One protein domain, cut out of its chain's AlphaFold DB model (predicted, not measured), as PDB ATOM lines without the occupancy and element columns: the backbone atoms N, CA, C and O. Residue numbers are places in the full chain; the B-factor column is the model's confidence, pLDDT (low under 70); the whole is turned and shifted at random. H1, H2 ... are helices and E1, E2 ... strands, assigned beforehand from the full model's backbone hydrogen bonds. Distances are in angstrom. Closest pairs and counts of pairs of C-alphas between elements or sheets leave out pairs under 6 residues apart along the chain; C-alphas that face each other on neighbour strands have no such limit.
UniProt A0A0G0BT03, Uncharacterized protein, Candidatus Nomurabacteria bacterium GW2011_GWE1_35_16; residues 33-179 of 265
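This is residues 33 to 179 of the 265 residues of an uncharacterized protein of Candidatus Nomurabacteria bacterium GW2011_GWE1_35_16 (UniProt A0A0G0BT03). Look for an antiparallel sheet of six strands curled like part of a barrel round one helix, H3. H1 packs on H3 from the side away from the sheet, and H2, on the same face of the sheet as H3, packs on residues 171 to 175 of H3. The 147 printed residues hold three named helices and six named strands, in the chain order H1 E1 H2 E2 E3 E4 E5 E6 H3; the sheet's order is E1 - E2 - E3 - E4 - E5 - E6 and the class is mixed, helices and strands. The whole is compact, with a radius of gyration of the C-alphas of 15.5 A and spans of 46 by 40 by 30 A.

Start at H1, residues 36 to 51, of which residues 44 to 51 alone touch H3, residues 164 to 175. Their closest C-alphas, Phe 47 and Asp 170, are 6.5 A apart, at a steep tilt of 44 degrees, opposite ways. H1 is not on the sheet. Next find edge strand E1, residues 59 to 61, antiparallel to E2, residues 80 to 87, with N 60 and O 86 at 3.0 A. Between them in the chain comes H2, residues 65 to 74, on the sheet at a height over the sheet of 8.6 A. It touches H3 at a steep tilt of 61 degrees, the same way, with the C-alphas of Ile 69 and Ile 175 closest at 6.3 A. H1 and H2 are only just apart, at 8.3 A. From E2 a meander, each strand the antiparallel neighbour of the one before, runs through E3, residues 90 to 98, E4, residues 108 to 114, E5, residues 129 to 135, and E6, residues 151 to 155. Each successive pair is a hairpin: look for N 81 and O 94 at 2.7 A, N 95 and O 111 at 2.8 A, N 112 and O 131 at 2.8 A, and N 132 and O 154 at 2.8 A. The sheet curls round H3, whose C-alpha 168 is 6.1 A from that of Val 133 in E5, their closest pair. In H1, H2 and H3 every O i to N i+4 pair is within hydrogen-bond range.

Find C-alpha 36 at (32.237, 29.046, 9.027); from there H1 runs 22.7 A to C-alpha 51. E3, the longest strand, runs 25.9 A from C-alpha 90 at (30.641, -4.120, -9.300). E4 spans 19.9 A, E2 17.9 A and E5 16.2 A. H3 spans 16.4 A and ends at C-alpha 175, (26.704, 20.020, -3.655).

The C-alphas farthest apart, Gly 34 and Glu 117, are 47.4 A from each other. The printed part has no cut. Two links are long, residues 115 to 128 and 136 to 150. Mean pLDDT of the printed part is 73.7; look for values under 70 in 48 residues, among them 99 to 107, 115 to 128 and 136 to 149.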
ATOM      1  N   LEU A  33      41.201  29.712  10.933       71.25
ATOM      2  CA  LEU A  33      39.888  29.447  10.340       71.25
ATOM      3  C   LEU A  33      38.806  30.074  11.229       71.25
ATOM      4  O   LEU A  33      38.186  29.392  12.046       71.25
ATOM      5  N   GLY A  34      38.654  31.397  11.130       69.25
ATOM      6  CA  GLY A  34      37.746  32.163  11.991       69.25
ATOM      7  C   GLY A  34      36.270  32.086  11.588       69.25
ATOM      8  O   GLY A  34      35.407  32.049  12.460       69.25
ATOM      9  N   SER A  35      35.970  32.038  10.285       85.50
ATOM     10  CA  SER A  35      34.590  31.992   9.772       85.50
ATOM     11  C   SER A  35      34.143  30.567   9.429       85.50
ATOM     12  O   SER A  35      34.979  29.711   9.124       85.50
ATOM     13  N   LEU A  36      32.828  30.317   9.459       82.75
ATOM     14  CA  LEU A  36      32.237  29.046   9.027       82.75
ATOM     15  C   LEU A  36      32.611  28.728   7.571       82.75
ATOM     16  O   LEU A  36      33.104  27.636   7.302       82.75
ATOM     17  N   ASP A  37      32.502  29.706   6.670       84.88
ATOM     18  CA  ASP A  37      32.858  29.553   5.254       84.88
ATOM     19  C   ASP A  37      34.313  29.104   5.075       84.88
ATOM     20  O   ASP A  37      34.595  28.143   4.362       84.88
ATOM     21  N   SER A  38      35.250  29.720   5.807       85.50
ATOM     22  CA  SER A  38      36.663  29.326   5.754       85.50
ATOM     23  C   SER A  38      36.895  27.887   6.231       85.50
ATOM     24  O   SER A  38      37.764  27.195   5.699       85.50
ATOM     25  N   LYS A  39      36.134  27.416   7.229       85.62
ATOM     26  CA  LYS A  39      36.206  26.026   7.709       85.62
ATOM     27  C   LYS A  39      35.641  25.046   6.678       85.62
ATOM     28  O   LYS A  39      36.252  24.002   6.446       85.62
ATOM     29  N   ILE A  40      34.517  25.391   6.050       85.81
ATOM     30  CA  ILE A  40      33.890  24.593   4.989       85.81
ATOM     31  C   ILE A  40      34.843  24.472   3.795       85.81
ATOM     32  O   ILE A  40      35.141  23.362   3.352       85.81
ATOM     33  N   ASP A  41      35.392  25.587   3.314       85.31
ATOM     34  CA  ASP A  41      36.315  25.597   2.176       85.31
ATOM     35  C   ASP A  41      37.588  24.792   2.455       85.31
ATOM     36  O   ASP A  41      38.088  24.072   1.584       85.31
ATOM     37  N   PHE A  42      38.096  24.853   3.688       85.56
ATOM     38  CA  PHE A  42      39.220  24.029   4.113       85.56
ATOM     39  C   PHE A  42      38.916  22.528   3.963       85.56
ATOM     40  O   PHE A  42      39.686  21.801   3.330       85.56
ATOM     41  N   ASN A  43      37.779  22.064   4.487       83.12
ATOM     42  CA  ASN A  43      37.371  20.661   4.384       83.12
ATOM     43  C   ASN A  43      37.092  20.224   2.939       83.12
ATOM     44  O   ASN A  43      37.471  19.120   2.544       83.12
ATOM     45  N   ARG A  44      36.480  21.089   2.121       83.06
ATOM     46  CA  ARG A  44      36.250  20.810   0.696       83.06
ATOM     47  C   ARG A  44      37.568  20.604  -0.059       83.06
ATOM     48  O   ARG A  44      37.676  19.678  -0.862       83.06
ATOM     49  N   ASN A  45      38.582  21.420   0.228       82.00
ATOM     50  CA  ASN A  45      39.919  21.270  -0.354       82.00
ATOM     51  C   ASN A  45      40.641  20.016   0.158       82.00
ATOM     52  O   ASN A  45      41.311  19.332  -0.620       82.00
ATOM     53  N   LEU A  46      40.476  19.684   1.443       78.94
ATOM     54  CA  LEU A  46      40.978  18.443   2.030       78.94
ATOM     55  C   LEU A  46      40.396  17.212   1.320       78.94
ATOM     56  O   LEU A  46      41.158  16.338   0.911       78.94
ATOM     57  N   PHE A  47      39.080  17.174   1.098       79.25
ATOM     58  CA  PHE A  47      38.431  16.099   0.346       79.25
ATOM     59  C   PHE A  47      39.026  15.924  -1.052       79.25
ATOM     60  O   PHE A  47      39.384  14.810  -1.427       79.25
ATOM     61  N   ARG A  48      39.166  17.015  -1.816       75.31
ATOM     62  CA  ARG A  48      39.723  16.954  -3.177       75.31
ATOM     63  C   ARG A  48      41.120  16.323  -3.189       75.31
ATOM     64  O   ARG A  48      41.404  15.521  -4.071       75.31
ATOM     65  N   LYS A  49      41.945  16.606  -2.172       73.75
ATOM     66  CA  LYS A  49      43.254  15.956  -1.965       73.75
ATOM     67  C   LYS A  49      43.131  14.484  -1.523       73.75
ATOM     68  O   LYS A  49      43.950  13.662  -1.920       73.75
ATOM     69  N   GLU A  50      42.146  14.129  -0.693       69.12
ATOM     70  CA  GLU A  50      41.906  12.737  -0.260       69.12
ATOM     71  C   GLU A  50      41.353  11.838  -1.370       69.12
ATOM     72  O   GLU A  50      41.589  10.629  -1.354       69.12
ATOM     73  N   LEU A  51      40.627  12.404  -2.331       69.62
ATOM     74  CA  LEU A  51      39.987  11.655  -3.405       69.62
ATOM     75  C   LEU A  51      40.986  10.860  -4.256       69.62
ATOM     76  O   LEU A  51      40.700   9.730  -4.652       69.62
ATOM     77  N   GLU A  52      42.183  11.404  -4.477       65.44
ATOM     78  CA  GLU A  52      43.270  10.703  -5.171       65.44
ATOM     79  C   GLU A  52      43.612   9.362  -4.487       65.44
ATOM     80  O   GLU A  52      43.962   8.387  -5.151       65.44
ATOM     81  N   ALA A  53      43.413   9.265  -3.167       66.06
ATOM     82  CA  ALA A  53      43.644   8.058  -2.377       66.06
ATOM     83  C   ALA A  53      42.459   7.064  -2.368       66.06
ATOM     84  O   ALA A  53      42.587   5.968  -1.814       66.06
ATOM     85  N   LEU A  54      41.303   7.389  -2.963       68.25
ATOM     86  CA  LEU A  54      40.186   6.438  -3.101       68.25
ATOM     87  C   LEU A  54      40.458   5.378  -4.172       68.25
ATOM     88  O   LEU A  54      40.068   4.222  -3.991       68.25
ATOM     89  N   SER A  55      41.196   5.743  -5.228       64.06
ATOM     90  CA  SER A  55      41.658   4.793  -6.248       64.06
ATOM     91  C   SER A  55      42.472   3.664  -5.626       64.06
ATOM     92  O   SER A  55      42.317   2.500  -5.995       64.06
ATOM     93  N   ASP A  56      43.289   3.988  -4.623       68.75
ATOM     94  CA  ASP A  56      44.060   2.996  -3.885       68.75
ATOM     95  C   ASP A  56      43.138   1.969  -3.199       68.75
ATOM     96  O   ASP A  56      43.380   0.766  -3.268       68.75
ATOM     97  N   ARG A  57      41.987   2.391  -2.666       70.25
ATOM     98  CA  ARG A  57      41.002   1.498  -2.022       70.25
ATOM     99  C   ARG A  57      40.154   0.693  -3.012       70.25
ATOM    100  O   ARG A  57      39.226  -0.004  -2.602       70.25
ATOM    101  N   GLY A  58      40.462   0.772  -4.306       73.88
ATOM    102  CA  GLY A  58      39.752   0.065  -5.365       73.88
ATOM    103  C   GLY A  58      38.404   0.685  -5.729       73.88
ATOM    104  O   GLY A  58      37.598  -0.004  -6.357       73.88
ATOM    105  N   ILE A  59      38.148   1.940  -5.326       80.38
ATOM    106  CA  ILE A  59      37.039   2.748  -5.843       80.38
ATOM    107  C   ILE A  59      37.556   3.541  -7.037       80.38
ATOM    108  O   ILE A  59      38.442   4.380  -6.899       80.38
ATOM    109  N   THR A  60      36.968   3.316  -8.203       85.19
ATOM    110  CA  THR A  60      37.236   4.123  -9.395       85.19
ATOM    111  C   THR A  60      35.996   4.930  -9.732       85.19
ATOM    112  O   THR A  60      34.914   4.360  -9.869       85.19
ATOM    113  N   LEU A  61      36.156   6.244  -9.852       86.06
ATOM    114  CA  LEU A  61      35.130   7.139 -10.377       86.06
ATOM    115  C   LEU A  61      35.165   7.087 -11.902       86.06
ATOM    116  O   LEU A  61      36.239   7.154 -12.496       86.06
ATOM    117  N   ASN A  62      33.995   7.003 -12.528       85.69
ATOM    118  CA  ASN A  62      33.879   7.074 -13.988       85.69
ATOM    119  C   ASN A  62      33.737   8.517 -14.505       85.69
ATOM    120  O   ASN A  62      33.659   8.726 -15.711       85.69
ATOM    121  N   PHE A  63      33.732   9.493 -13.598       83.06
ATOM    122  CA  PHE A  63      33.597  10.919 -13.874       83.06
ATOM    123  C   PHE A  63      34.749  11.684 -13.233       83.06
ATOM    124  O   PHE A  63      35.262  11.283 -12.182       83.06
ATOM    125  N   GLN A  64      35.118  12.819 -13.827       84.38
ATOM    126  CA  GLN A  64      35.881  13.818 -13.081       84.38
ATOM    127  C   GLN A  64      35.008  14.377 -11.952       84.38
ATOM    128  O   GLN A  64      33.788  14.443 -12.083       84.38
ATOM    129  N   ILE A  65      35.605  14.774 -10.827       82.38
ATOM    130  CA  ILE A  65      34.807  15.204  -9.667       82.38
ATOM    131  C   ILE A  65      33.999  16.464  -9.937       82.38
ATOM    132  O   ILE A  65      32.828  16.494  -9.572       82.38
ATOM    133  N   ASP A  66      34.577  17.467 -10.595       84.69
ATOM    134  CA  ASP A  66      33.832  18.686 -10.919       84.69
ATOM    135  C   ASP A  66      32.686  18.388 -11.907       84.69
ATOM    136  O   ASP A  66      31.567  18.842 -11.697       84.69
ATOM    137  N   GLU A  67      32.914  17.507 -12.890       87.19
ATOM    138  CA  GLU A  67      31.863  17.016 -13.796       87.19
ATOM    139  C   GLU A  67      30.745  16.286 -13.033       87.19
ATOM    140  O   GLU A  67      29.563  16.510 -13.290       87.19
ATOM    141  N   LEU A  68      31.099  15.428 -12.072       86.88
ATOM    142  CA  LEU A  68      30.131  14.706 -11.249       86.88
ATOM    143  C   LEU A  68      29.312  15.663 -10.377       86.88
ATOM    144  O   LEU A  68      28.098  15.500 -10.282       86.88
ATOM    145  N   ILE A  69      29.948  16.659  -9.759       87.56
ATOM    146  CA  ILE A  69      29.272  17.678  -8.945       87.56
ATOM    147  C   ILE A  69      28.293  18.483  -9.806       87.56
ATOM    148  O   ILE A  69      27.132  18.635  -9.422       87.56
ATOM    149  N   ASP A  70      28.730  18.960 -10.973       87.75
ATOM    150  CA  ASP A  70      27.882  19.715 -11.902       87.75
ATOM    151  C   ASP A  70      26.708  18.871 -12.393       87.75
ATOM    152  O   ASP A  70      25.568  19.344 -12.465       87.75
ATOM    153  N   ARG A  71      26.953  17.584 -12.655       86.94
ATOM    154  CA  ARG A  71      25.901  16.641 -13.020       86.94
ATOM    155  C   ARG A  71      24.905  16.451 -11.882       86.94
ATOM    156  O   ARG A  71      23.713  16.552 -12.116       86.94
ATOM    157  N   ILE A  72      25.356  16.251 -10.644       87.00
ATOM    158  CA  ILE A  72      24.444  16.082  -9.502       87.00
ATOM    159  C   ILE A  72      23.596  17.342  -9.269       87.00
ATOM    160  O   ILE A  72      22.401  17.234  -9.014       87.00
ATOM    161  N   ARG A  73      24.184  18.536  -9.414       84.44
ATOM    162  CA  ARG A  73      23.450  19.808  -9.300       84.44
ATOM    163  C   ARG A  73      22.411  19.994 -10.408       84.44
ATOM    164  O   ARG A  73      21.334  20.538 -10.154       84.44
ATOM    165  N   SER A  74      22.736  19.560 -11.625       81.56
ATOM    166  CA  SER A  74      21.867  19.705 -12.801       81.56
ATOM    167  C   SER A  74      20.822  18.602 -12.952       81.56
ATOM    168  O   SER A  74      19.832  18.831 -13.639       81.56
ATOM    169  N   VAL A  75      20.996  17.451 -12.294       72.94
ATOM    170  CA  VAL A  75      20.028  16.349 -12.322       72.94
ATOM    171  C   VAL A  75      18.668  16.816 -11.796       72.94
ATOM    172  O   VAL A  75      18.555  17.422 -10.719       72.94
ATOM    173  N   GLU A  76      17.625  16.561 -12.583       64.25
ATOM    174  CA  GLU A  76      16.240  16.759 -12.164       64.25
ATOM    175  C   GLU A  76      15.864  15.727 -11.089       64.25
ATOM    176  O   GLU A  76      16.455  14.649 -10.995       64.25
ATOM    177  N   GLU A  77      14.911  16.072 -10.218       68.06
ATOM    178  CA  GLU A  77      14.449  15.147  -9.181       68.06
ATOM    179  C   GLU A  77      13.985  13.839  -9.832       68.06
ATOM    180  O   GLU A  77      13.079  13.832 -10.662       68.06
ATOM    181  N   GLY A  78      14.614  12.725  -9.456       64.12
ATOM    182  CA  GLY A  78      14.213  11.415  -9.948       64.12
ATOM    183  C   GLY A  78      15.132  10.770 -10.977       64.12
ATOM    184  O   GLY A  78      14.845   9.641 -11.381       64.12
ATOM    185  N   GLU A  79      16.237  11.407 -11.374       74.25
ATOM    186  CA  GLU A  79      17.193  10.785 -12.295       74.25
ATOM    187  C   GLU A  79      18.391  10.124 -11.595       74.25
ATOM    188  O   GLU A  79      18.792  10.450 -10.473       74.25
ATOM    189  N   ALA A  80      18.994   9.170 -12.309       81.81
ATOM    190  CA  ALA A  80      20.195   8.474 -11.877       81.81
ATOM    191  C   ALA A  80      21.395   8.787 -12.779       81.81
ATOM    192  O   ALA A  80      21.339   8.709 -14.008       81.81
ATOM    193  N   ILE A  81      22.534   9.036 -12.145       86.94
ATOM    194  CA  ILE A  81      23.851   9.030 -12.768       86.94
ATOM    195  C   ILE A  81      24.323   7.577 -12.813       86.94
ATOM    196  O   ILE A  81      24.772   7.003 -11.817       86.94
ATOM    197  N   LEU A  82      24.171   6.964 -13.985       86.31
ATOM    198  CA  LEU A  82      24.512   5.562 -14.199       86.31
ATOM    199  C   LEU A  82      26.019   5.316 -14.125       86.31
ATOM    200  O   LEU A  82      26.811   6.131 -14.599       86.31
ATOM    201  N   ASP A  83      26.382   4.159 -13.561       85.06
ATOM    202  CA  ASP A  83      27.760   3.669 -13.451       85.06
ATOM    203  C   ASP A  83      28.728   4.743 -12.923       85.06
ATOM    204  O   ASP A  83      29.787   4.960 -13.499       85.06
ATOM    205  N   PHE A  84      28.386   5.461 -11.851       86.19
ATOM    206  CA  PHE A  84      29.227   6.554 -11.352       86.19
ATOM    207  C   PHE A  84      30.519   6.076 -10.678       86.19
ATOM    208  O   PHE A  84      31.549   6.751 -10.773       86.19
ATOM    209  N   ILE A  85      30.492   4.891 -10.058       86.69
ATOM    210  CA  ILE A  85      31.680   4.246  -9.488       86.69
ATOM    211  C   ILE A  85      31.767   2.771  -9.847       86.69
ATOM    212  O   ILE A  85      30.769   2.095 -10.111       86.69
ATOM    213  N   LYS A  86      32.984   2.249  -9.720       85.69
ATOM    214  CA  LYS A  86      33.288   0.824  -9.717       85.69
ATOM    215  C   LYS A  86      34.039   0.444  -8.443       85.69
ATOM    216  O   LYS A  86      35.004   1.109  -8.078       85.69
ATOM    217  N   TYR A  87      33.633  -0.651  -7.804       85.81
ATOM    218  CA  TYR A  87      34.338  -1.254  -6.667       85.81
ATOM    219  C   TYR A  87      34.253  -2.780  -6.735       85.81
ATOM    220  O   TYR A  87      33.173  -3.340  -6.919       85.81
ATOM    221  N   LYS A  88      35.395  -3.473  -6.613       81.12
ATOM    222  CA  LYS A  88      35.494  -4.950  -6.703       81.12
ATOM    223  C   LYS A  88      34.726  -5.546  -7.900       81.12
ATOM    224  O   LYS A  88      34.027  -6.546  -7.769       81.12
ATOM    225  N   ASN A  89      34.861  -4.919  -9.071       78.75
ATOM    226  CA  ASN A  89      34.176  -5.278 -10.323       78.75
ATOM    227  C   ASN A  89      32.648  -5.100 -10.346       78.75
ATOM    228  O   ASN A  89      32.045  -5.397 -11.373       78.75
ATOM    229  N   LYS A  90      32.035  -4.573  -9.283       81.88
ATOM    230  CA  LYS A  90      30.641  -4.120  -9.300       81.88
ATOM    231  C   LYS A  90      30.594  -2.653  -9.723       81.88
ATOM    232  O   LYS A  90      31.384  -1.850  -9.217       81.88
ATOM    233  N   SER A  91      29.690  -2.320 -10.638       87.38
ATOM    234  CA  SER A  91      29.377  -0.933 -10.986       87.38
ATOM    235  C   SER A  91      28.184  -0.471 -10.169       87.38
ATOM    236  O   SER A  91      27.193  -1.192 -10.059       87.38
ATOM    237  N   PHE A  92      28.274   0.734  -9.624       85.81
ATOM    238  CA  PHE A  92      27.183   1.343  -8.887       85.81
ATOM    239  C   PHE A  92      26.754   2.634  -9.560       85.81
ATOM    240  O   PHE A  92      27.571   3.356 -10.130       85.81
ATOM    241  N   SER A  93      25.465   2.918  -9.473       88.38
ATOM    242  CA  SER A  93      24.853   4.135  -9.989       88.38
ATOM    243  C   SER A  93      24.421   5.019  -8.821       88.38
ATOM    244  O   SER A  93      24.179   4.516  -7.721       88.38
ATOM    245  N   LEU A  94      24.380   6.329  -9.053       88.31
ATOM    246  CA  LEU A  94      24.006   7.326  -8.060       88.31
ATOM    247  C   LEU A  94      22.638   7.894  -8.413       88.31
ATOM    248  O   LEU A  94      22.485   8.537  -9.446       88.31
ATOM    249  N   TYR A  95      21.657   7.660  -7.559       86.69
ATOM    250  CA  TYR A  95      20.359   8.305  -7.633       86.69
ATOM    251  C   TYR A  95      20.403   9.595  -6.823       86.69
ATOM    252  O   TYR A  95      20.831   9.594  -5.664       86.69
ATOM    253  N   VAL A  96      19.972  10.688  -7.442       83.12
ATOM    254  CA  VAL A  96      19.898  11.991  -6.788       83.12
ATOM    255  C   VAL A  96      18.426  12.303  -6.580       83.12
ATOM    256  O   VAL A  96      17.666  12.462  -7.532       83.12
ATOM    257  N   SER A  97      18.023  12.399  -5.318       77.69
ATOM    258  CA  SER A  97      16.748  13.016  -4.963       77.69
ATOM    259  C   SER A  97      17.024  14.383  -4.364       77.69
ATOM    260  O   SER A  97      17.949  14.559  -3.575       77.69
ATOM    261  N   LYS A  98      16.238  15.374  -4.758       70.88
ATOM    262  CA  LYS A  98      16.136  16.634  -4.022       70.88
ATOM    263  C   LYS A  98      15.041  16.385  -2.984       70.88
ATOM    264  O   LYS A  98      14.048  15.759  -3.341       70.88
ATOM    265  N   GLY A  99      15.284  16.707  -1.713       58.75
ATOM    266  CA  GLY A  99      14.381  16.383  -0.603       58.75
ATOM    267  C   GLY A  99      12.911  16.591  -0.977       58.75
ATOM    268  O   GLY A  99      12.493  17.682  -1.357       58.75
ATOM    269  N   GLY A 100      12.150  15.496  -0.956       42.78
ATOM    270  CA  GLY A 100      10.783  15.439  -1.455       42.78
ATOM    271  C   GLY A 100       9.780  15.258  -0.317       42.78
ATOM    272  O   GLY A 100       9.818  14.264   0.410       42.78
ATOM    273  N   ASN A 101       8.808  16.173  -0.245       39.50
ATOM    274  CA  ASN A 101       7.475  16.010   0.359       39.50
ATOM    275  C   ASN A 101       7.247  16.141   1.878       39.50
ATOM    276  O   ASN A 101       6.181  15.753   2.365       39.50
ATOM    277  N   LYS A 102       8.134  16.782   2.638       44.88
ATOM    278  CA  LYS A 102       7.752  17.418   3.915       44.88
ATOM    279  C   LYS A 102       8.436  18.772   3.978       44.88
ATOM    280  O   LYS A 102       9.576  18.864   3.548       44.88
ATOM    281  N   GLU A 103       7.756  19.789   4.493       42.72
ATOM    282  CA  GLU A 103       8.128  21.220   4.467       42.72
ATOM    283  C   GLU A 103       9.541  21.580   5.001       42.72
ATOM    284  O   GLU A 103       9.902  22.750   4.995       42.72
ATOM    285  N   ASN A 104      10.364  20.599   5.404       48.12
ATOM    286  CA  ASN A 104      11.653  20.770   6.077       48.12
ATOM    287  C   ASN A 104      12.814  19.921   5.487       48.12
ATOM    288  O   ASN A 104      13.832  19.771   6.161       48.12
ATOM    289  N   ASP A 105      12.690  19.317   4.295       52.59
ATOM    290  CA  ASP A 105      13.793  18.564   3.654       52.59
ATOM    291  C   ASP A 105      14.332  19.328   2.432       52.59
ATOM    292  O   ASP A 105      13.871  19.145   1.310       52.59
ATOM    293  N   ASN A 106      15.274  20.247   2.667       56.56
ATOM    294  CA  ASN A 106      15.742  21.220   1.666       56.56
ATOM    295  C   ASN A 106      17.058  20.816   0.958       56.56
ATOM    296  O   ASN A 106      17.610  21.615   0.201       56.56
ATOM    297  N   GLY A 107      17.598  19.616   1.210       69.75
ATOM    298  CA  GLY A 107      18.922  19.197   0.726       69.75
ATOM    299  C   GLY A 107      18.910  18.144  -0.389       69.75
ATOM    300  O   GLY A 107      17.909  17.466  -0.631       69.75
ATOM    301  N   HIS A 108      20.058  17.944  -1.046       77.25
ATOM    302  CA  HIS A 108      20.252  16.806  -1.949       77.25
ATOM    303  C   HIS A 108      20.442  15.520  -1.140       77.25
ATOM    304  O   HIS A 108      21.284  15.435  -0.244       77.25
ATOM    305  N   ARG A 109      19.713  14.470  -1.483       83.69
ATOM    306  CA  ARG A 109      19.963  13.110  -1.025       83.69
ATOM    307  C   ARG A 109      20.607  12.309  -2.150       83.69
ATOM    308  O   ARG A 109      20.154  12.325  -3.293       83.69
ATOM    309  N   LEU A 110      21.672  11.601  -1.798       87.25
ATOM    310  CA  LEU A 110      22.473  10.798  -2.711       87.25
ATOM    311  C   LEU A 110      22.356   9.335  -2.288       87.25
ATOM    312  O   LEU A 110      22.867   8.961  -1.233       87.25
ATOM    313  N   ASP A 111      21.701   8.512  -3.101       86.12
ATOM    314  CA  ASP A 111      21.564   7.073  -2.877       86.12
ATOM    315  C   ASP A 111      22.399   6.301  -3.911       86.12
ATOM    316  O   ASP A 111      22.404   6.614  -5.099       86.12
ATOM    317  N   ILE A 112      23.106   5.263  -3.475       86.25
ATOM    318  CA  ILE A 112      23.920   4.392  -4.327       86.25
ATOM    319  C   ILE A 112      23.243   3.046  -4.459       86.25
ATOM    320  O   ILE A 112      22.869   2.442  -3.456       86.25
ATOM    321  N   PHE A 113      23.187   2.523  -5.677       84.00
ATOM    322  CA  PHE A 113      22.608   1.216  -5.958       84.00
ATOM    323  C   PHE A 113      23.484   0.390  -6.899       84.00
ATOM    324  O   PHE A 113      24.215   0.923  -7.738       84.00
ATOM    325  N   ASN A 114      23.418  -0.929  -6.736       75.31
ATOM    326  CA  ASN A 114      23.982  -1.880  -7.691       75.31
ATOM    327  C   ASN A 114      22.999  -2.021  -8.870       75.31
ATOM    328  O   ASN A 114      21.790  -1.978  -8.668       75.31
ATOM    329  N   LYS A 115      23.505  -2.112 -10.098       65.56
ATOM    330  CA  LYS A 115      22.734  -1.993 -11.351       65.56
ATOM    331  C   LYS A 115      21.566  -3.009 -11.479       65.56
ATOM    332  O   LYS A 115      21.713  -4.141 -11.032       65.56
ATOM    333  N   GLU A 116      20.503  -2.596 -12.195       50.56
ATOM    334  CA  GLU A 116      19.456  -3.397 -12.897       50.56
ATOM    335  C   GLU A 116      18.038  -3.653 -12.319       50.56
ATOM    336  O   GLU A 116      17.330  -4.461 -12.912       50.56
ATOM    337  N   GLU A 117      17.498  -2.948 -11.316       48.88
ATOM    338  CA  GLU A 117      16.062  -3.135 -10.974       48.88
ATOM    339  C   GLU A 117      15.273  -1.833 -10.754       48.88
ATOM    340  O   GLU A 117      15.827  -0.802 -10.372       48.88
ATOM    341  N   ASN A 118      13.967  -1.896 -11.061       48.38
ATOM    342  CA  ASN A 118      12.998  -0.800 -10.959       48.38
ATOM    343  C   ASN A 118      13.066  -0.151  -9.572       48.38
ATOM    344  O   ASN A 118      12.719  -0.757  -8.560       48.38
ATOM    345  N   PHE A 119      13.517   1.099  -9.546       50.00
ATOM    346  CA  PHE A 119      13.753   1.847  -8.324       50.00
ATOM    347  C   PHE A 119      12.446   2.395  -7.737       50.00
ATOM    348  O   PHE A 119      11.656   3.028  -8.436       50.00
ATOM    349  N   ASN A 120      12.256   2.190  -6.431       50.53
ATOM    350  CA  ASN A 120      11.252   2.874  -5.619       50.53
ATOM    351  C   ASN A 120      11.968   3.733  -4.556       50.53
ATOM    352  O   ASN A 120      12.949   3.287  -3.954       50.53
ATOM    353  N   THR A 121      11.483   4.957  -4.326       46.12
ATOM    354  CA  THR A 121      12.077   5.979  -3.443       46.12
ATOM    355  C   THR A 121      11.879   5.694  -1.943       46.12
ATOM    356  O   THR A 121      12.500   6.349  -1.100       46.12
ATOM    357  N   PHE A 122      11.057   4.702  -1.570       49.62
ATOM    358  CA  PHE A 122      10.806   4.343  -0.169       49.62
ATOM    359  C   PHE A 122      11.945   3.506   0.452       49.62
ATOM    360  O   PHE A 122      12.146   2.330   0.155       49.62
ATOM    361  N   ARG A 123      12.685   4.130   1.384       50.16
ATOM    362  CA  ARG A 123      13.925   3.628   2.019       50.16
ATOM    363  C   ARG A 123      13.793   2.291   2.763       50.16
ATOM    364  O   ARG A 123      14.749   1.525   2.782       50.16
ATOM    365  N   SER A 124      12.651   2.016   3.391       50.28
ATOM    366  CA  SER A 124      12.394   0.748   4.096       50.28
ATOM    367  C   SER A 124      12.103  -0.419   3.152       50.28
ATOM    368  O   SER A 124      12.122  -1.568   3.582       50.28
ATOM    369  N   GLU A 125      11.825  -0.124   1.884       46.19
ATOM    370  CA  GLU A 125      11.301  -1.080   0.910       46.19
ATOM    371  C   GLU A 125      12.295  -1.381  -0.216       46.19
ATOM    372  O   GLU A 125      12.009  -2.219  -1.067       46.19
ATOM    373  N   ASN A 126      13.468  -0.733  -0.226       58.03
ATOM    374  CA  ASN A 126      14.445  -0.876  -1.302       58.03
ATOM    375  C   ASN A 126      15.725  -1.606  -0.834       58.03
ATOM    376  O   ASN A 126      16.678  -0.960  -0.381       58.03
ATOM    377  N   PRO A 127      15.789  -2.949  -0.955       56.75
ATOM    378  CA  PRO A 127      16.944  -3.746  -0.535       56.75
ATOM    379  C   PRO A 127      18.186  -3.556  -1.426       56.75
ATOM    380  O   PRO A 127      19.235  -4.130  -1.138       56.75
ATOM    381  N   HIS A 128      18.094  -2.755  -2.495       66.88
ATOM    382  CA  HIS A 128      19.165  -2.563  -3.477       66.88
ATOM    383  C   HIS A 128      20.029  -1.320  -3.211       66.88
ATOM    384  O   HIS A 128      21.041  -1.121  -3.891       66.88
ATOM    385  N   VAL A 129      19.671  -0.497  -2.214       75.50
ATOM    386  CA  VAL A 129      20.487   0.649  -1.791       75.50
ATOM    387  C   VAL A 129      21.740   0.140  -1.076       75.50
ATOM    388  O   VAL A 129      21.698  -0.380   0.037       75.50
ATOM    389  N   ALA A 130      22.880   0.309  -1.734       79.44
ATOM    390  CA  ALA A 130      24.192  -0.096  -1.254       79.44
ATOM    391  C   ALA A 130      24.826   0.956  -0.320       79.44
ATOM    392  O   ALA A 130      25.707   0.645   0.483       79.44
ATOM    393  N   GLY A 131      24.359   2.201  -0.390       82.81
ATOM    394  CA  GLY A 131      24.733   3.271   0.524       82.81
ATOM    395  C   GLY A 131      23.957   4.545   0.245       82.81
ATOM    396  O   GLY A 131      23.321   4.657  -0.796       82.81
ATOM    397  N   TRP A 132      23.983   5.492   1.172       84.75
ATOM    398  CA  TRP A 132      23.305   6.771   1.017       84.75
ATOM    399  C   TRP A 132      23.912   7.844   1.917       84.75
ATOM    400  O   TRP A 132      24.523   7.544   2.948       84.75
ATOM    401  N   VAL A 133      23.707   9.099   1.529       86.06
ATOM    402  CA  VAL A 133      23.839  10.260   2.402       86.06
ATOM    403  C   VAL A 133      22.671  11.207   2.151       86.06
ATOM    404  O   VAL A 133      22.264  11.435   1.012       86.06
ATOM    405  N   GLY A 134      22.108  11.758   3.214       79.94
ATOM    406  CA  GLY A 134      20.984  12.672   3.109       79.94
ATOM    407  C   GLY A 134      20.684  13.329   4.438       79.94
ATOM    408  O   GLY A 134      21.127  12.871   5.491       79.94
ATOM    409  N   GLN A 135      19.925  14.411   4.378       73.25
ATOM    410  CA  GLN A 135      19.393  15.032   5.574       73.25
ATOM    411  C   GLN A 135      18.294  14.131   6.146       73.25
ATOM    412  O   GLN A 135      17.494  13.560   5.405       73.25
ATOM    413  N   ALA A 136      18.304  13.921   7.458       59.84
ATOM    414  CA  ALA A 136      17.268  13.147   8.125       59.84
ATOM    415  C   ALA A 136      16.447  14.093   8.994       59.84
ATOM    416  O   ALA A 136      16.936  14.614   9.993       59.84
ATOM    417  N   GLY A 137      15.181  14.299   8.629       51.03
ATOM    418  CA  GLY A 137      14.245  15.008   9.486       51.03
ATOM    419  C   GLY A 137      13.974  14.208  10.756       51.03
ATOM    420  O   GLY A 137      13.243  13.219  10.709       51.03
ATOM    421  N   PHE A 138      14.541  14.626  11.888       47.50
ATOM    422  CA  PHE A 138      14.145  14.126  13.201       47.50
ATOM    423  C   PHE A 138      13.401  15.237  13.939       47.50
ATOM    424  O   PHE A 138      13.996  16.223  14.354       47.50
ATOM    425  N   ILE A 139      12.084  15.086  14.085       42.22
ATOM    426  CA  ILE A 139      11.296  15.929  14.986       42.22
ATOM    427  C   ILE A 139      11.280  15.198  16.324       42.22
ATOM    428  O   ILE A 139      10.399  14.378  16.581       42.22
ATOM    429  N   SER A 140      12.276  15.445  17.174       44.12
ATOM    430  CA  SER A 140      12.052  15.230  18.603       44.12
ATOM    431  C   SER A 140      11.367  16.488  19.123       44.12
ATOM    432  O   SER A 140      11.800  17.586  18.788       44.12
ATOM    433  N   GLY A 141      10.293  16.355  19.900       41.69
ATOM    434  CA  GLY A 141       9.511  17.486  20.421       41.69
ATOM    435  C   GLY A 141      10.241  18.387  21.429       41.69
ATOM    436  O   GLY A 141       9.577  19.085  22.183       41.69
ATOM    437  N   ASN A 142      11.576  18.348  21.459       48.88
ATOM    438  CA  ASN A 142      12.435  19.194  22.269       48.88
ATOM    439  C   ASN A 142      13.361  19.987  21.331       48.88
ATOM    440  O   ASN A 142      13.930  19.404  20.406       48.88
ATOM    441  N   ASP A 143      13.567  21.276  21.609       52.09
ATOM    442  CA  ASP A 143      14.339  22.253  20.809       52.09
ATOM    443  C   ASP A 143      15.847  21.932  20.619       52.09
ATOM    444  O   ASP A 143      16.632  22.796  20.243       52.09
ATOM    445  N   TYR A 144      16.297  20.705  20.900       54.00
ATOM    446  CA  TYR A 144      17.706  20.294  20.827       54.00
ATOM    447  C   TYR A 144      18.114  19.692  19.473       54.00
ATOM    448  O   TYR A 144      19.310  19.581  19.192       54.00
ATOM    449  N   TYR A 145      17.142  19.292  18.645       56.44
ATOM    450  CA  TYR A 145      17.372  18.628  17.360       56.44
ATOM    451  C   TYR A 145      16.648  19.378  16.244       56.44
ATOM    452  O   TYR A 145      15.454  19.177  16.024       56.44
ATOM    453  N   HIS A 146      17.375  20.226  15.520       57.53
ATOM    454  CA  HIS A 146      16.871  20.799  14.278       57.53
ATOM    455  C   HIS A 146      17.213  19.854  13.128       57.53
ATOM    456  O   HIS A 146      18.364  19.466  12.948       57.53
ATOM    457  N   SER A 147      16.211  19.482  12.328       57.91
ATOM    458  CA  SER A 147      16.406  18.648  11.134       57.91
ATOM    459  C   SER A 147      17.405  19.241  10.142       57.91
ATOM    460  O   SER A 147      17.955  18.509   9.327       57.91
ATOM    461  N   GLU A 148      17.618  20.555  10.197       63.09
ATOM    462  CA  GLU A 148      18.559  21.327   9.377       63.09
ATOM    463  C   GLU A 148      20.027  21.100   9.751       63.09
ATOM    464  O   GLU A 148      20.894  21.293   8.906       63.09
ATOM    465  N   ASP A 149      20.294  20.574  10.947       66.12
ATOM    466  CA  ASP A 149      21.636  20.423  11.517       66.12
ATOM    467  C   ASP A 149      22.146  18.973  11.501       66.12
ATOM    468  O   ASP A 149      23.058  18.631  12.254       66.12
ATOM    469  N   HIS A 150      21.561  18.081  10.693       74.75
ATOM    470  CA  HIS A 150      21.998  16.684  10.684       74.75
ATOM    471  C   HIS A 150      21.913  15.987   9.327       74.75
ATOM    472  O   HIS A 150      20.848  15.905   8.701       74.75
ATOM    473  N   TRP A 151      23.022  15.361   8.924       81.62
ATOM    474  CA  TRP A 151      23.053  14.430   7.802       81.62
ATOM    475  C   TRP A 151      23.331  13.011   8.269       81.62
ATOM    476  O   TRP A 151      24.332  12.722   8.919       81.62
ATOM    477  N   GLY A 152      22.483  12.083   7.840       78.19
ATOM    478  CA  GLY A 152      22.760  10.663   7.961       78.19
ATOM    479  C   GLY A 152      23.620  10.171   6.797       78.19
ATOM    480  O   GLY A 152      23.420  10.573   5.651       78.19
ATOM    481  N   VAL A 153      24.545   9.254   7.085       83.75
ATOM    482  CA  VAL A 153      25.324   8.518   6.082       83.75
ATOM    483  C   VAL A 153      25.371   7.038   6.440       83.75
ATOM    484  O   VAL A 153      25.532   6.663   7.603       83.75
ATOM    485  N   SER A 154      25.231   6.165   5.446       82.44
ATOM    486  CA  SER A 154      25.341   4.724   5.655       82.44
ATOM    487  C   SER A 154      25.791   4.000   4.396       82.44
ATOM    488  O   SER A 154      25.535   4.443   3.281       82.44
ATOM    489  N   VAL A 155      26.440   2.854   4.576       80.25
ATOM    490  CA  VAL A 155      26.777   1.905   3.511       80.25
ATOM    491  C   VAL A 155      26.531   0.490   4.018       80.25
ATOM    492  O   VAL A 155      26.635   0.227   5.220       80.25
ATOM    493  N   THR A 156      26.216  -0.428   3.110       77.56
ATOM    494  CA  THR A 156      26.053  -1.846   3.440       77.56
ATOM    495  C   THR A 156      27.349  -2.438   3.992       77.56
ATOM    496  O   THR A 156      28.450  -1.948   3.728       77.56
ATOM    497  N   GLU A 157      27.229  -3.523   4.760       74.00
ATOM    498  CA  GLU A 157      28.367  -4.188   5.409       74.00
ATOM    499  C   GLU A 157      29.485  -4.543   4.414       74.00
ATOM    500  O   GLU A 157      30.660  -4.313   4.683       74.00
ATOM    501  N   GLU A 158      29.123  -5.016   3.217       76.50
ATOM    502  CA  GLU A 158      30.075  -5.376   2.156       76.50
ATOM    503  C   GLU A 158      30.889  -4.192   1.598       76.50
ATOM    504  O   GLU A 158      31.956  -4.392   1.004       76.50
ATOM    505  N   LEU A 159      30.404  -2.964   1.804       77.19
ATOM    506  CA  LEU A 159      31.028  -1.720   1.357       77.19
ATOM    507  C   LEU A 159      31.686  -0.938   2.500       77.19
ATOM    508  O   LEU A 159      32.349   0.072   2.236       77.19
ATOM    509  N   LYS A 160      31.591  -1.394   3.754       78.38
ATOM    510  CA  LYS A 160      32.332  -0.776   4.859       78.38
ATOM    511  C   LYS A 160      33.840  -0.845   4.605       78.38
ATOM    512  O   LYS A 160      34.371  -1.823   4.085       78.38
ATOM    513  N   GLY A 161      34.539   0.242   4.930       76.25
ATOM    514  CA  GLY A 161      35.984   0.373   4.710       76.25
ATOM    515  C   GLY A 161      36.415   0.628   3.259       76.25
ATOM    516  O   GLY A 161      37.586   0.915   3.033       76.25
ATOM    517  N   SER A 162      35.499   0.606   2.282       79.69
ATOM    518  CA  SER A 162      35.820   0.934   0.881       79.69
ATOM    519  C   SER A 162      36.212   2.405   0.677       79.69
ATOM    520  O   SER A 162      36.917   2.735  -0.268       79.69
ATOM    521  N   GLY A 163      35.782   3.297   1.577       81.88
ATOM    522  CA  GLY A 163      35.831   4.747   1.378       81.88
ATOM    523  C   GLY A 163      34.566   5.313   0.726       81.88
ATOM    524  O   GLY A 163      34.497   6.508   0.476       81.88
ATOM    525  N   LEU A 164      33.540   4.493   0.484       84.38
ATOM    526  CA  LEU A 164      32.321   4.965  -0.164       84.38
ATOM    527  C   LEU A 164      31.499   5.934   0.696       84.38
ATOM    528  O   LEU A 164      30.986   6.920   0.182       84.38
ATOM    529  N   ALA A 165      31.415   5.688   2.006       84.62
ATOM    530  CA  ALA A 165      30.787   6.625   2.938       84.62
ATOM    531  C   ALA A 165      31.532   7.972   2.980       84.62
ATOM    532  O   ALA A 165      30.896   9.016   3.077       84.62
ATOM    533  N   ASP A 166      32.871   7.945   2.866       86.00
ATOM    534  CA  ASP A 166      33.674   9.166   2.752       86.00
ATOM    535  C   ASP A 166      33.281   9.934   1.486       86.00
ATOM    536  O   ASP A 166      32.904  11.096   1.580       86.00
ATOM    537  N   LEU A 167      33.313   9.257   0.332       86.81
ATOM    538  CA  LEU A 167      32.983   9.839  -0.968       86.81
ATOM    539  C   LEU A 167      31.581  10.453  -0.988       86.81
ATOM    540  O   LEU A 167      31.417  11.570  -1.463       86.81
ATOM    541  N   LEU A 168      30.580   9.732  -0.480       88.00
ATOM    542  CA  LEU A 168      29.199  10.206  -0.440       88.00
ATOM    543  C   LEU A 168      29.057  11.483   0.379       88.00
ATOM    544  O   LEU A 168      28.529  12.474  -0.121       88.00
ATOM    545  N   TYR A 169      29.541  11.457   1.621       88.69
ATOM    546  CA  TYR A 169      29.452  12.606   2.515       88.69
ATOM    547  C   TYR A 169      30.155  13.822   1.924       88.69
ATOM    548  O   TYR A 169      29.598  14.915   1.895       88.69
ATOM    549  N   ASP A 170      31.346  13.612   1.371       87.50
ATOM    550  CA  ASP A 170      32.117  14.700   0.800       87.50
ATOM    551  C   ASP A 170      31.484  15.253  -0.480       87.50
ATOM    552  O   ASP A 170      31.447  16.468  -0.641       87.50
ATOM    553  N   LEU A 171      30.932  14.404  -1.358       88.12
ATOM    554  CA  LEU A 171      30.145  14.860  -2.509       88.12
ATOM    555  C   LEU A 171      28.977  15.727  -2.044       88.12
ATOM    556  O   LEU A 171      28.799  16.828  -2.564       88.12
ATOM    557  N   LYS A 172      28.234  15.287  -1.023       87.44
ATOM    558  CA  LYS A 172      27.141  16.081  -0.457       87.44
ATOM    559  C   LYS A 172      27.635  17.421   0.094       87.44
ATOM    560  O   LYS A 172      27.013  18.428  -0.209       87.44
ATOM    561  N   CYS A 173      28.785  17.475   0.770       87.00
ATOM    562  CA  CYS A 173      29.421  18.736   1.179       87.00
ATOM    563  C   CYS A 173      29.824  19.646   0.004       87.00
ATOM    564  O   CYS A 173      30.019  20.842   0.214       87.00
ATOM    565  N   GLN A 174      30.045  19.119  -1.206       85.50
ATOM    566  CA  GLN A 174      30.325  19.942  -2.392       85.50
ATOM    567  C   GLN A 174      29.041  20.481  -3.025       85.50
ATOM    568  O   GLN A 174      29.033  21.584  -3.571       85.50
ATOM    569  N   ILE A 175      27.972  19.689  -3.004       86.31
ATOM    570  CA  ILE A 175      26.704  20.020  -3.655       86.31
ATOM    571  C   ILE A 175      25.871  20.941  -2.762       86.31
ATOM    572  O   ILE A 175      25.434  21.990  -3.231       86.31
ATOM    573  N   ASP A 176      25.727  20.565  -1.494       80.94
ATOM    574  CA  ASP A 176      25.099  21.340  -0.430       80.94
ATOM    575  C   ASP A 176      26.173  22.026   0.432       80.94
ATOM    576  O   ASP A 176      27.371  21.743   0.327       80.94
ATOM    577  N   ASN A 177      25.767  22.933   1.321       77.56
ATOM    578  CA  ASN A 177      26.682  23.454   2.333       77.56
ATOM    579  C   ASN A 177      26.901  22.419   3.432       77.56
ATOM    580  O   ASN A 177      25.939  21.887   3.978       77.56
ATOM    581  N   GLN A 178      28.170  22.151   3.756       82.31
ATOM    582  CA  GLN A 178      28.519  21.351   4.926       82.31
ATOM    583  C   GLN A 178      27.913  21.994   6.179       82.31
ATOM    584  O   GLN A 178      27.980  23.211   6.351       82.31
ATOM    585  N   LEU A 179      27.341  21.166   7.049       84.19
ATOM    586  CA  LEU A 179      26.679  21.621   8.264       84.19
ATOM    587  C   LEU A 179      27.680  22.137   9.299       84.19
ATOM    588  O   LEU A 179      28.774  21.585   9.452       84.19
TER     589      LEU A 179